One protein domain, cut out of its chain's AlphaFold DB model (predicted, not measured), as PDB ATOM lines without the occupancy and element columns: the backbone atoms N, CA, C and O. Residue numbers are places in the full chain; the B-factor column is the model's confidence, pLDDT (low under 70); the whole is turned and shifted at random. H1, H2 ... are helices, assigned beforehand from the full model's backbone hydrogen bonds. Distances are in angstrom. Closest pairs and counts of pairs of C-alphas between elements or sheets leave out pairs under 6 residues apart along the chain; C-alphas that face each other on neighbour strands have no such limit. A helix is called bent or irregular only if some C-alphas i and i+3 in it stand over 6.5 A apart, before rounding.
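Overview. This is residues 2 to 86 of the 134 residues of the protein "Acyl-CoA_dh_N domain-containing protein" of Rhodospirillales bacterium 20-64-7 (UniProt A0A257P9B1). What would one see first? A helical hairpin, H3 and H4, makes one end of the longest axis and the lone helix H2 makes the other, while H1 and much of the long unnamed stretch of residues 11 to 30 lie between them. H2 packs on no other helix, and this unnamed stretch passes through the middle, its C-alphas 2 to 14 A from the mean of all C-alphas. What is it made of, and how large is it? The printed part has 85 residues with four named helices, in the order H1, H2, H3, H4, and no named strand; the class is all helix. It is compact, with a radius of gyration of the C-alphas of 12.6 A, yet elongated in outline, with spans of 39 by 25 by 20 A.

Along the chain. Where does the first helix begin? H1, residues 2 to 10, begins at C-alpha 2 at (215.606, 239.854, 114.070) and is 12.7 A long from first to last C-alpha. Where are the other helices? H2 holds residues 31 to 44 and is 20.6 A long, from C-alpha 31 at (216.246, 238.172, 139.087). H3 holds residues 53 to 65, 16.5 A, and H4 residues 68 to 79, 16.3 A, ending at C-alpha 79 at (219.986, 234.378, 120.359). Are any of them irregular? H3 is, but only just: C-alphas 56 and 59 are 6.7 A apart. H4 is irregular, with C-alphas 73 and 76 at 7.1 A.

Arrangement. How does H1 stand to the others? H1 and H4 are close but not clearly touching, at a steep tilt of 65 degrees, opposite ways; their closest C-alphas, those of Gln 5 and Leu 79, are 7.9 A apart. H1 is apart from H2 and from H3. What does H2 touch? H2 touches no helix and is apart from H1, H3 and H4. How do H3 and H4 stand? They touch and form a helical hairpin at a shallow tilt of 19 degrees, opposite ways, with their closest C-alphas, those of Val 59 and Ile 75, 5.7 A apart. What do the helix backbones show? Every O i to N i+4 pair is within hydrogen-bond range in H1 and H2, against 7 of 9 in H3 and 6 of 8 in H4.

Size, cuts and confidence. How far does it reach? The two C-alphas farthest apart, those of Val 44 and Thr 67, are 39.7 A apart. How are the helices joined? The link from H1 to H2 is long, with 20 residues; that from H2 to H3 is short, with 8, and that from H3 to H4 is tight, with 2. Is there a cut or low confidence? The printed part has no cut. Its mean pLDDT is 94.6, and no printed residue is under 70.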
ATOM      1  N   VAL A   2     214.138 240.037 113.918       79.06
ATOM      2  CA  VAL A   2     215.606 239.854 114.070       79.06
ATOM      3  C   VAL A   2     216.344 241.140 114.487       79.06
ATOM      4  O   VAL A   2     217.066 241.143 115.476       79.06
ATOM      5  N   ALA A   3     216.095 242.270 113.811       90.00
ATOM      6  CA  ALA A   3     216.711 243.553 114.188       90.00
ATOM      7  C   ALA A   3     216.287 244.040 115.588       90.00
ATOM      8  O   ALA A   3     217.082 244.626 116.313       90.00
ATOM      9  N   TRP A   4     215.039 243.761 115.981       93.44
ATOM     10  CA  TRP A   4     214.531 244.096 117.313       93.44
ATOM     11  C   TRP A   4     215.261 243.307 118.395       93.44
ATOM     12  O   TRP A   4     215.718 243.884 119.372       93.44
ATOM     13  N   GLN A   5     215.449 242.009 118.170       94.88
ATOM     14  CA  GLN A   5     216.168 241.146 119.094       94.88
ATOM     15  C   GLN A   5     217.606 241.619 119.329       94.88
ATOM     16  O   GLN A   5     218.037 241.671 120.476       94.88
ATOM     17  N   GLY A   6     218.328 242.010 118.271       94.69
ATOM     18  CA  GLY A   6     219.676 242.576 118.400       94.69
ATOM     19  C   GLY A   6     219.704 243.815 119.298       94.69
ATOM     20  O   GLY A   6     220.454 243.846 120.267       94.69
ATOM     21  N   LEU A   7     218.803 244.776 119.053       96.19
ATOM     22  CA  LEU A   7     218.682 245.987 119.876       96.19
ATOM     23  C   LEU A   7     218.405 245.671 121.351       96.19
ATOM     24  O   LEU A   7     218.968 246.311 122.237       96.19
ATOM     25  N   LEU A   8     217.548 244.684 121.625       97.38
ATOM     26  CA  LEU A   8     217.253 244.273 122.994       97.38
ATOM     27  C   LEU A   8     218.452 243.620 123.683       97.38
ATOM     28  O   LEU A   8     218.654 243.848 124.873       97.38
ATOM     29  N   ILE A   9     219.242 242.818 122.967       97.25
ATOM     30  CA  ILE A   9     220.466 242.220 123.517       97.25
ATOM     31  C   ILE A   9     221.491 243.318 123.813       97.25
ATOM     32  O   ILE A   9     222.011 243.367 124.925       97.25
ATOM     33  N   ASP A  10     221.725 244.231 122.869       96.31
ATOM     34  CA  ASP A  10     222.690 245.327 123.021       96.31
ATOM     35  C   ASP A  10     222.327 246.259 124.188       96.31
ATOM     36  O   ASP A  10     223.203 246.716 124.923       96.31
ATOM     37  N   ALA A  11     221.029 246.495 124.403       96.88
ATOM     38  CA  ALA A  11     220.505 247.279 125.521       96.88
ATOM     39  C   ALA A  11     220.446 246.510 126.857       96.88
ATOM     40  O   ALA A  11     220.042 247.076 127.872       96.88
ATOM     41  N   GLY A  12     220.791 245.219 126.877       96.75
ATOM     42  CA  GLY A  12     220.710 244.390 128.079       96.75
ATOM     43  C   GLY A  12     219.285 244.098 128.538       96.75
ATOM     44  O   GLY A  12     219.053 243.875 129.722       96.75
ATOM     45  N   LEU A  13     218.330 244.086 127.611       97.06
ATOM     46  CA  LEU A  13     216.923 243.739 127.824       97.06
ATOM     47  C   LEU A  13     216.609 242.287 127.416       97.06
ATOM     48  O   LEU A  13     215.572 241.747 127.793       97.06
ATOM     49  N   ALA A  14     217.514 241.639 126.677       96.25
ATOM     50  CA  ALA A  14     217.441 240.240 126.258       96.25
ATOM     51  C   ALA A  14     218.799 239.544 126.430       96.25
ATOM     52  O   ALA A  14     219.831 240.207 126.491       96.25
ATOM     53  N   ALA A  15     218.800 238.206 126.522       96.44
ATOM     54  CA  ALA A  15     220.013 237.387 126.675       96.44
ATOM     55  C   ALA A  15     220.993 237.925 127.744       96.44
ATOM     56  O   ALA A  15     222.214 237.883 127.569       96.44
ATOM     57  N   ARG A  16     220.439 238.468 128.842       96.50
ATOM     58  CA  ARG A  16     221.160 239.341 129.783       96.50
ATOM     59  C   ARG A  16     222.398 238.678 130.360       96.50
ATOM     60  O   ARG A  16     223.475 239.254 130.334       96.50
ATOM     61  N   THR A  17     222.229 237.464 130.863       96.25
ATOM     62  CA  THR A  17     223.265 236.709 131.573       96.25
ATOM     63  C   THR A  17     224.119 235.852 130.648       96.25
ATOM     64  O   THR A  17     225.090 235.245 131.095       96.25
ATOM     65  N   ILE A  18     223.784 235.793 129.356       97.62
ATOM     66  CA  ILE A  18     224.569 235.029 128.396       97.62
ATOM     67  C   ILE A  18     225.882 235.785 128.142       97.62
ATOM     68  O   ILE A  18     225.836 236.996 127.902       97.62
ATOM     69  N   PRO A  19     227.057 235.129 128.198       97.44
ATOM     70  CA  PRO A  19     228.333 235.811 128.018       97.44
ATOM     71  C   PRO A  19     228.434 236.553 126.680       97.44
ATOM     72  O   PRO A  19     228.050 236.028 125.631       97.44
ATOM     73  N   LYS A  20     229.055 237.742 126.695       96.81
ATOM     74  CA  LYS A  20     229.319 238.533 125.477       96.81
ATOM     75  C   LYS A  20     230.098 237.758 124.418       96.81
ATOM     76  O   LYS A  20     229.826 237.902 123.232       96.81
ATOM     77  N   ALA A  21     231.019 236.892 124.846       96.81
ATOM     78  CA  ALA A  21     231.804 236.036 123.956       96.81
ATOM     79  C   ALA A  21     230.943 235.112 123.070       96.81
ATOM     80  O   ALA A  21     231.415 234.668 122.027       96.81
ATOM     81  N   PHE A  22     229.694 234.850 123.466       97.44
ATOM     82  CA  PHE A  22     228.739 234.021 122.731       97.44
ATOM     83  C   PHE A  22     227.538 234.821 122.195       97.44
ATOM     84  O   PHE A  22     226.555 234.236 121.751       97.44
ATOM     85  N   GLY A  23     227.613 236.158 122.202       95.25
ATOM     86  CA  GLY A  23     226.589 237.036 121.624       95.25
ATOM     87  C   GLY A  23     225.464 237.451 122.573       95.25
ATOM     88  O   GLY A  23     224.438 237.929 122.100       95.25
ATOM     89  N   GLY A  24     225.629 237.260 123.886       97.12
ATOM     90  CA  GLY A  24     224.733 237.823 124.899       97.12
ATOM     91  C   GLY A  24     225.179 239.188 125.423       97.12
ATOM     92  O   GLY A  24     226.182 239.746 124.978       97.12
ATOM     93  N   TYR A  25     224.464 239.712 126.419       97.81
ATOM     94  CA  TYR A  25     224.802 240.998 127.040       97.81
ATOM     95  C   TYR A  25     225.883 240.885 128.130       97.81
ATOM     96  O   TYR A  25     226.655 241.819 128.340       97.81
ATOM     97  N   GLY A  26     225.991 239.737 128.805       97.44
ATOM     98  CA  GLY A  26     227.019 239.453 129.814       97.44
ATOM     99  C   GLY A  26     226.861 240.181 131.154       97.44
ATOM    100  O   GLY A  26     227.864 240.465 131.803       97.44
ATOM    101  N   ALA A  27     225.633 240.497 131.568       97.12
ATOM    102  CA  ALA A  27     225.340 240.982 132.915       97.12
ATOM    103  C   ALA A  27     225.473 239.870 133.965       97.12
ATOM    104  O   ALA A  27     225.234 238.690 133.697       97.12
ATOM    105  N   THR A  28     225.785 240.267 135.196       97.00
ATOM    106  CA  THR A  28     225.634 239.397 136.363       97.00
ATOM    107  C   THR A  28     224.158 239.028 136.560       97.00
ATOM    108  O   THR A  28     223.299 239.886 136.349       97.00
ATOM    109  N   PRO A  29     223.832 237.787 136.969       95.12
ATOM    110  CA  PRO A  29     222.449 237.397 137.224       95.12
ATOM    111  C   PRO A  29     221.761 238.284 138.268       95.12
ATOM    112  O   PRO A  29     222.189 238.348 139.415       95.12
ATOM    113  N   ASP A  30     220.662 238.919 137.858       97.06
ATOM    114  CA  ASP A  30     219.752 239.671 138.725       97.06
ATOM    115  C   ASP A  30     218.302 239.328 138.351       97.06
ATOM    116  O   ASP A  30     217.814 239.618 137.248       97.06
ATOM    117  N   ILE A  31     217.619 238.649 139.273       94.69
ATOM    118  CA  ILE A  31     216.246 238.172 139.087       94.69
ATOM    119  C   ILE A  31     215.252 239.335 139.156       94.69
ATOM    120  O   ILE A  31     214.284 239.346 138.392       94.69
ATOM    121  N   LEU A  32     215.486 240.317 140.033       97.50
ATOM    122  CA  LEU A  32     214.598 241.470 140.181       97.50
ATOM    123  C   LEU A  32     214.655 242.337 138.932       97.50
ATOM    124  O   LEU A  32     213.615 242.700 138.392       97.50
ATOM    125  N   GLU A  33     215.854 242.597 138.418       97.06
ATOM    126  CA  GLU A  33     216.020 243.374 137.194       97.06
ATOM    127  C   GLU A  33     215.370 242.674 135.992       97.06
ATOM    128  O   GLU A  33     214.626 243.293 135.231       97.06
ATOM    129  N   SER A  34     215.560 241.357 135.863       94.56
ATOM    130  CA  SER A  34     214.918 240.566 134.803       94.56
ATOM    131  C   SER A  34     213.387 240.615 134.898       94.56
ATOM    132  O   SER A  34     212.700 240.695 133.877       94.56
ATOM    133  N   ARG A  35     212.840 240.611 136.121       96.56
ATOM    134  CA  ARG A  35     211.399 240.727 136.362       96.56
ATOM    135  C   ARG A  35     210.866 242.116 136.015       96.56
ATOM    136  O   ARG A  35     209.855 242.203 135.323       96.56
ATOM    137  N   ILE A  36     211.556 243.173 136.440       97.94
ATOM    138  CA  ILE A  36     211.191 244.568 136.150       97.94
ATOM    139  C   ILE A  36     211.188 244.821 134.642       97.94
ATOM    140  O   ILE A  36     210.257 245.438 134.122       97.94
ATOM    141  N   ILE A  37     212.191 244.311 133.920       97.12
ATOM    142  CA  ILE A  37     212.246 244.401 132.457       97.12
ATOM    143  C   ILE A  37     211.001 243.745 131.855       97.12
ATOM    144  O   ILE A  37     210.278 244.399 131.107       97.12
ATOM    145  N   ALA A  38     210.700 242.495 132.222       95.75
ATOM    146  CA  ALA A  38     209.535 241.781 131.701       95.75
ATOM    147  C   ALA A  38     208.210 242.524 131.971       95.75
ATOM    148  O   ALA A  38     207.376 242.644 131.074       95.75
ATOM    149  N   GLU A  39     208.029 243.072 133.175       97.88
ATOM    150  CA  GLU A  39     206.846 243.868 133.530       97.88
ATOM    151  C   GLU A  39     206.763 245.182 132.742       97.88
ATOM    152  O   GLU A  39     205.674 245.581 132.329       97.88
ATOM    153  N   SER A  40     207.903 245.816 132.459       97.75
ATOM    154  CA  SER A  40     207.961 247.059 131.683       97.75
ATOM    155  C   SER A  40     207.481 246.865 130.245       97.75
ATOM    156  O   SER A  40     206.710 247.683 129.751       97.75
ATOM    157  N   PHE A  41     207.865 245.762 129.587       97.50
ATOM    158  CA  PHE A  41     207.357 245.417 128.250       97.50
ATOM    159  C   PHE A  41     205.837 245.239 128.243       97.50
ATOM    160  O   PHE A  41     205.160 245.754 127.351       97.50
ATOM    161  N   ILE A  42     205.301 244.549 129.256       97.19
ATOM    162  CA  ILE A  42     203.859 244.316 129.405       97.19
ATOM    163  C   ILE A  42     203.119 245.642 129.606       97.19
ATOM    164  O   ILE A  42     202.114 245.883 128.942       97.19
ATOM    165  N   ALA A  43     203.627 246.515 130.480       98.06
ATOM    166  CA  ALA A  43     202.980 247.779 130.829       98.06
ATOM    167  C   ALA A  43     202.766 248.709 129.623       98.06
ATOM    168  O   ALA A  43     201.772 249.430 129.573       98.06
ATOM    169  N   VAL A  44     203.677 248.680 128.644       97.25
ATOM    170  CA  VAL A  44     203.593 249.513 127.431       97.25
ATOM    171  C   VAL A  44     203.087 248.753 126.202       97.25
ATOM    172  O   VAL A  44     202.994 249.334 125.123       97.25
ATOM    173  N   GLY A  45     202.781 247.458 126.335       96.06
ATOM    174  CA  GLY A  45     202.367 246.606 125.217       96.06
ATOM    175  C   GLY A  45     203.445 246.429 124.139       96.06
ATOM    176  O   GLY A  45     203.116 246.222 122.971       96.06
ATOM    177  N   ALA A  46     204.726 246.541 124.502       94.44
ATOM    178  CA  ALA A  46     205.827 246.375 123.559       94.44
ATOM    179  C   ALA A  46     206.063 244.889 123.241       94.44
ATOM    180  O   ALA A  46     205.921 244.035 124.121       94.44
ATOM    181  N   PRO A  47     206.483 244.553 122.007       93.25
ATOM    182  CA  PRO A  47     206.890 243.192 121.681       93.25
ATOM    183  C   PRO A  47     208.113 242.800 122.521       93.25
ATOM    184  O   PRO A  47     209.147 243.463 122.457       93.25
ATOM    185  N   GLY A  48     207.996 241.727 123.302       93.75
ATOM    186  CA  GLY A  48     209.089 241.205 124.125       93.75
ATOM    187  C   GLY A  48     210.257 240.625 123.310       93.75
ATOM    188  O   GLY A  48     210.188 240.549 122.078       93.75
ATOM    189  N   PRO A  49     211.333 240.198 123.994       94.12
ATOM    190  CA  PRO A  49     212.425 239.473 123.357       94.12
ATOM    191  C   PRO A  49     211.956 238.137 122.777       94.12
ATOM    192  O   PRO A  49     210.934 237.585 123.192       94.12
ATOM    193  N   LEU A  50     212.728 237.596 121.831       92.19
ATOM    194  CA  LEU A  50     212.487 236.254 121.311       92.19
ATOM    195  C   LEU A  50     212.486 235.235 122.455       92.19
ATOM    196  O   LEU A  50     213.331 235.264 123.352       92.19
ATOM    197  N   ALA A  51     211.545 234.305 122.366       86.69
ATOM    198  CA  ALA A  51     211.412 233.159 123.244       86.69
ATOM    199  C   ALA A  51     211.274 231.896 122.387       86.69
ATOM    200  O   ALA A  51     210.807 231.951 121.250       86.69
ATOM    201  N   GLY A  52     211.694 230.757 122.926       87.31
ATOM    202  CA  GLY A  52     211.627 229.474 122.233       87.31
ATOM    203  C   GLY A  52     212.690 228.506 122.728       87.31
ATOM    204  O   GLY A  52     213.603 228.898 123.456       87.31
ATOM    205  N   GLN A  53     212.586 227.250 122.291       87.06
ATOM    206  CA  GLN A  53     213.398 226.136 122.795       87.06
ATOM    207  C   GLN A  53     214.908 226.369 122.654       87.06
ATOM    208  O   GLN A  53     215.684 225.966 123.520       87.06
ATOM    209  N   GLY A  54     215.326 227.080 121.604       90.88
ATOM    210  CA  GLY A  54     216.722 227.475 121.425       90.88
ATOM    211  C   GLY A  54     217.230 228.350 122.576       90.88
ATOM    212  O   GLY A  54     218.246 228.054 123.193       90.88
ATOM    213  N   ILE A  55     216.494 229.406 122.921       93.12
ATOM    214  CA  ILE A  55     216.904 230.358 123.964       93.12
ATOM    215  C   ILE A  55     216.707 229.760 125.363       93.12
ATOM    216  O   ILE A  55     217.565 229.934 126.223       93.12
ATOM    217  N   SER A  56     215.596 229.054 125.603       91.44
ATOM    218  CA  SER A  56     215.229 228.574 126.942       91.44
ATOM    219  C   SER A  56     215.857 227.240 127.338       91.44
ATOM    220  O   SER A  56     215.873 226.930 128.526       91.44
ATOM    221  N   MET A  57     216.346 226.441 126.384       91.44
ATOM    222  CA  MET A  57     216.942 225.132 126.677       91.44
ATOM    223  C   MET A  57     218.289 224.925 126.000       91.44
ATOM    224  O   MET A  57     219.258 224.628 126.685       91.44
ATOM    225  N   LEU A  58     218.384 225.111 124.680       93.56
ATOM    226  CA  LEU A  58     219.628 224.810 123.969       93.56
ATOM    227  C   LEU A  58     220.791 225.663 124.479       93.56
ATOM    228  O   LEU A  58     221.845 225.130 124.806       93.56
ATOM    229  N   VAL A  59     220.606 226.982 124.547       96.06
ATOM    230  CA  VAL A  59     221.644 227.913 125.003       96.06
ATOM    231  C   VAL A  59     222.163 227.553 126.403       96.06
ATOM    232  O   VAL A  59     223.379 227.404 126.528       96.06
ATOM    233  N   PRO A  60     221.328 227.375 127.449       95.19
ATOM    234  CA  PRO A  60     221.838 226.966 128.757       95.19
ATOM    235  C   PRO A  60     222.491 225.577 128.738       95.19
ATOM    236  O   PRO A  60     223.531 225.409 129.368       95.19
ATOM    237  N   THR A  61     221.967 224.612 127.972       95.69
ATOM    238  CA  THR A  61     222.612 223.297 127.813       95.69
ATOM    239  C   THR A  61     224.002 223.415 127.189       95.69
ATOM    240  O   THR A  61     224.943 222.805 127.685       95.69
ATOM    241  N   LEU A  62     224.166 224.222 126.139       96.31
ATOM    242  CA  LEU A  62     225.466 224.441 125.507       96.31
ATOM    243  C   LEU A  62     226.424 225.212 126.408       96.31
ATOM    244  O   LEU A  62     227.611 224.914 126.398       96.31
ATOM    245  N   LEU A  63     225.947 226.189 127.181       96.75
ATOM    246  CA  LEU A  63     226.795 226.903 128.136       96.75
ATOM    247  C   LEU A  63     227.368 225.963 129.200       96.75
ATOM    248  O   LEU A  63     228.554 226.076 129.509       96.75
ATOM    249  N   GLU A  64     226.542 225.042 129.697       96.69
ATOM    250  CA  GLU A  64     226.915 224.073 130.728       96.69
ATOM    251  C   GLU A  64     227.799 222.945 130.177       96.69
ATOM    252  O   GLU A  64     228.880 222.690 130.699       96.69
ATOM    253  N   ALA A  65     227.357 222.282 129.107       94.56
ATOM    254  CA  ALA A  65     227.920 221.007 128.657       94.56
ATOM    255  C   ALA A  65     228.518 221.042 127.241       94.56
ATOM    256  O   ALA A  65     229.136 220.072 126.814       94.56
ATOM    257  N   GLY A  66     228.332 222.134 126.497       94.44
ATOM    258  CA  GLY A  66     228.833 222.250 125.130       94.44
ATOM    259  C   GLY A  66     230.341 222.486 125.065       94.44
ATOM    260  O   GLY A  66     230.937 223.130 125.937       94.44
ATOM    261  N   THR A  67     230.958 222.034 123.978       95.44
ATOM    262  CA  THR A  67     232.322 222.430 123.624       95.44
ATOM    263  C   THR A  67     232.367 223.915 123.261       95.44
ATOM    264  O   THR A  67     231.362 224.514 122.864       95.44
ATOM    265  N   ASP A  68     233.541 224.537 123.363       95.75
ATOM    266  CA  ASP A  68     233.701 225.941 122.965       95.75
ATOM    267  C   ASP A  68     233.341 226.177 121.494       95.75
ATOM    268  O   ASP A  68     232.781 227.223 121.162       95.75
ATOM    269  N   GLU A  69     233.597 225.192 120.631       94.38
ATOM    270  CA  GLU A  69     233.211 225.252 119.225       94.38
ATOM    271  C   GLU A  69     231.687 225.258 119.068       94.38
ATOM    272  O   GLU A  69     231.131 226.159 118.444       94.38
ATOM    273  N   GLN A  70     230.974 224.340 119.730       94.25
ATOM    274  CA  GLN A  70     229.506 224.321 119.710       94.25
ATOM    275  C   GLN A  70     228.901 225.618 120.262       94.25
ATOM    276  O   GLN A  70     227.947 226.150 119.692       94.25
ATOM    277  N   LYS A  71     229.457 226.160 121.353       96.56
ATOM    278  CA  LYS A  71     229.004 227.431 121.936       96.56
ATOM    279  C   LYS A  71     229.130 228.575 120.929       96.56
ATOM    280  O   LYS A  71     228.178 229.337 120.750       96.56
ATOM    281  N   ARG A  72     230.281 228.685 120.253       95.56
ATOM    282  CA  ARG A  72     230.550 229.731 119.249       95.56
ATOM    283  C   ARG A  72     229.673 229.589 118.012       95.56
ATOM    284  O   ARG A  72     229.175 230.599 117.520       95.56
ATOM    285  N   LEU A  73     229.468 228.359 117.545       94.81
ATOM    286  CA  LEU A  73     228.654 228.078 116.368       94.81
ATOM    287  C   LEU A  73     227.169 228.353 116.613       94.81
ATOM    288  O   LEU A  73     226.511 228.945 115.760       94.81
ATOM    289  N   TRP A  74     226.628 227.951 117.767       95.44
ATOM    290  CA  TRP A  74     225.176 227.849 117.925       95.44
ATOM    291  C   TRP A  74     224.543 228.926 118.799       95.44
ATOM    292  O   TRP A  74     223.416 229.330 118.509       95.44
ATOM    293  N   ILE A  75     225.214 229.433 119.838       97.06
ATOM    294  CA  ILE A  75     224.562 230.349 120.790       97.06
ATOM    295  C   ILE A  75     224.202 231.674 120.110       97.06
ATOM    296  O   ILE A  75     223.038 232.065 120.117       97.06
ATOM    297  N   GLY A  76     225.168 232.340 119.475       95.94
ATOM    298  CA  GLY A  76     224.955 233.653 118.857       95.94
ATOM    299  C   GLY A  76     223.821 233.668 117.820       95.94
ATOM    300  O   GLY A  76     222.893 234.470 117.964       95.94
ATOM    301  N   PRO A  77     223.842 232.779 116.808       94.81
ATOM    302  CA  PRO A  77     222.761 232.689 115.824       94.81
ATOM    303  C   PRO A  77     221.394 232.362 116.439       94.81
ATOM    304  O   PRO A  77     220.375 232.921 116.034       94.81
ATOM    305  N   THR A  78     221.361 231.518 117.475       95.19
ATOM    306  CA  THR A  78     220.127 231.197 118.212       95.19
ATOM    307  C   THR A  78     219.563 232.416 118.934       95.19
ATOM    308  O   THR A  78     218.370 232.697 118.836       95.19
ATOM    309  N   LEU A  79     220.410 233.181 119.631       96.00
ATOM    310  CA  LEU A  79     219.986 234.378 120.359       96.00
ATOM    311  C   LEU A  79     219.414 235.457 119.437       96.00
ATOM    312  O   LEU A  79     218.505 236.175 119.852       96.00
ATOM    313  N   ARG A  80     219.923 235.561 118.203       93.12
ATOM    314  CA  ARG A  80     219.459 236.519 117.186       93.12
ATOM    315  C   ARG A  80     218.253 236.026 116.380       93.12
ATOM    316  O   ARG A  80     217.691 236.794 115.601       93.12
ATOM    317  N   GLY A  81     217.824 234.779 116.586       90.56
ATOM    318  CA  GLY A  81     216.729 234.167 115.831       90.56
ATOM    319  C   GLY A  81     217.092 233.834 114.382       90.56
ATOM    320  O   GLY A  81     216.198 233.700 113.553       90.56
ATOM    321  N   GLU A  82     218.387 233.719 114.072       91.44
ATOM    322  CA  GLU A  82     218.889 233.239 112.774       91.44
ATOM    323  C   GLU A  82     218.676 231.726 112.633       91.44
ATOM    324  O   GLU A  82     218.537 231.220 111.522       91.44
ATOM    325  N   ILE A  83     218.615 231.016 113.765       88.94
ATOM    326  CA  ILE A  83     218.314 229.587 113.839       88.94
ATOM    327  C   ILE A  83     217.127 229.382 114.775       88.94
ATOM    328  O   ILE A  83     217.140 229.820 115.929       88.94
ATOM    329  N   ILE A  84     216.110 228.686 114.273       85.12
ATOM    330  CA  ILE A  84     214.948 228.263 115.049       85.12
ATOM    331  C   ILE A  84     215.112 226.792 115.409       85.12
ATOM    332  O   ILE A  84     215.497 225.973 114.579       85.12
ATOM    333  N   TRP A  85     214.819 226.472 116.667       85.38
ATOM    334  CA  TRP A  85     215.015 225.143 117.227       85.38
ATOM    335  C   TRP A  85     213.690 224.524 117.633       85.38
ATOM    336  O   TRP A  85     212.830 225.184 118.222       85.38
ATOM    337  N   CYS A  86     213.584 223.224 117.400       82.06
ATOM    338  CA  CYS A  86     212.519 222.369 117.898       82.06
ATOM    339  C   CYS A  86     213.088 221.340 118.883       82.06
ATOM    340  O   CYS A  86     214.218 220.874 118.732       82.06
TER     341      CYS A  86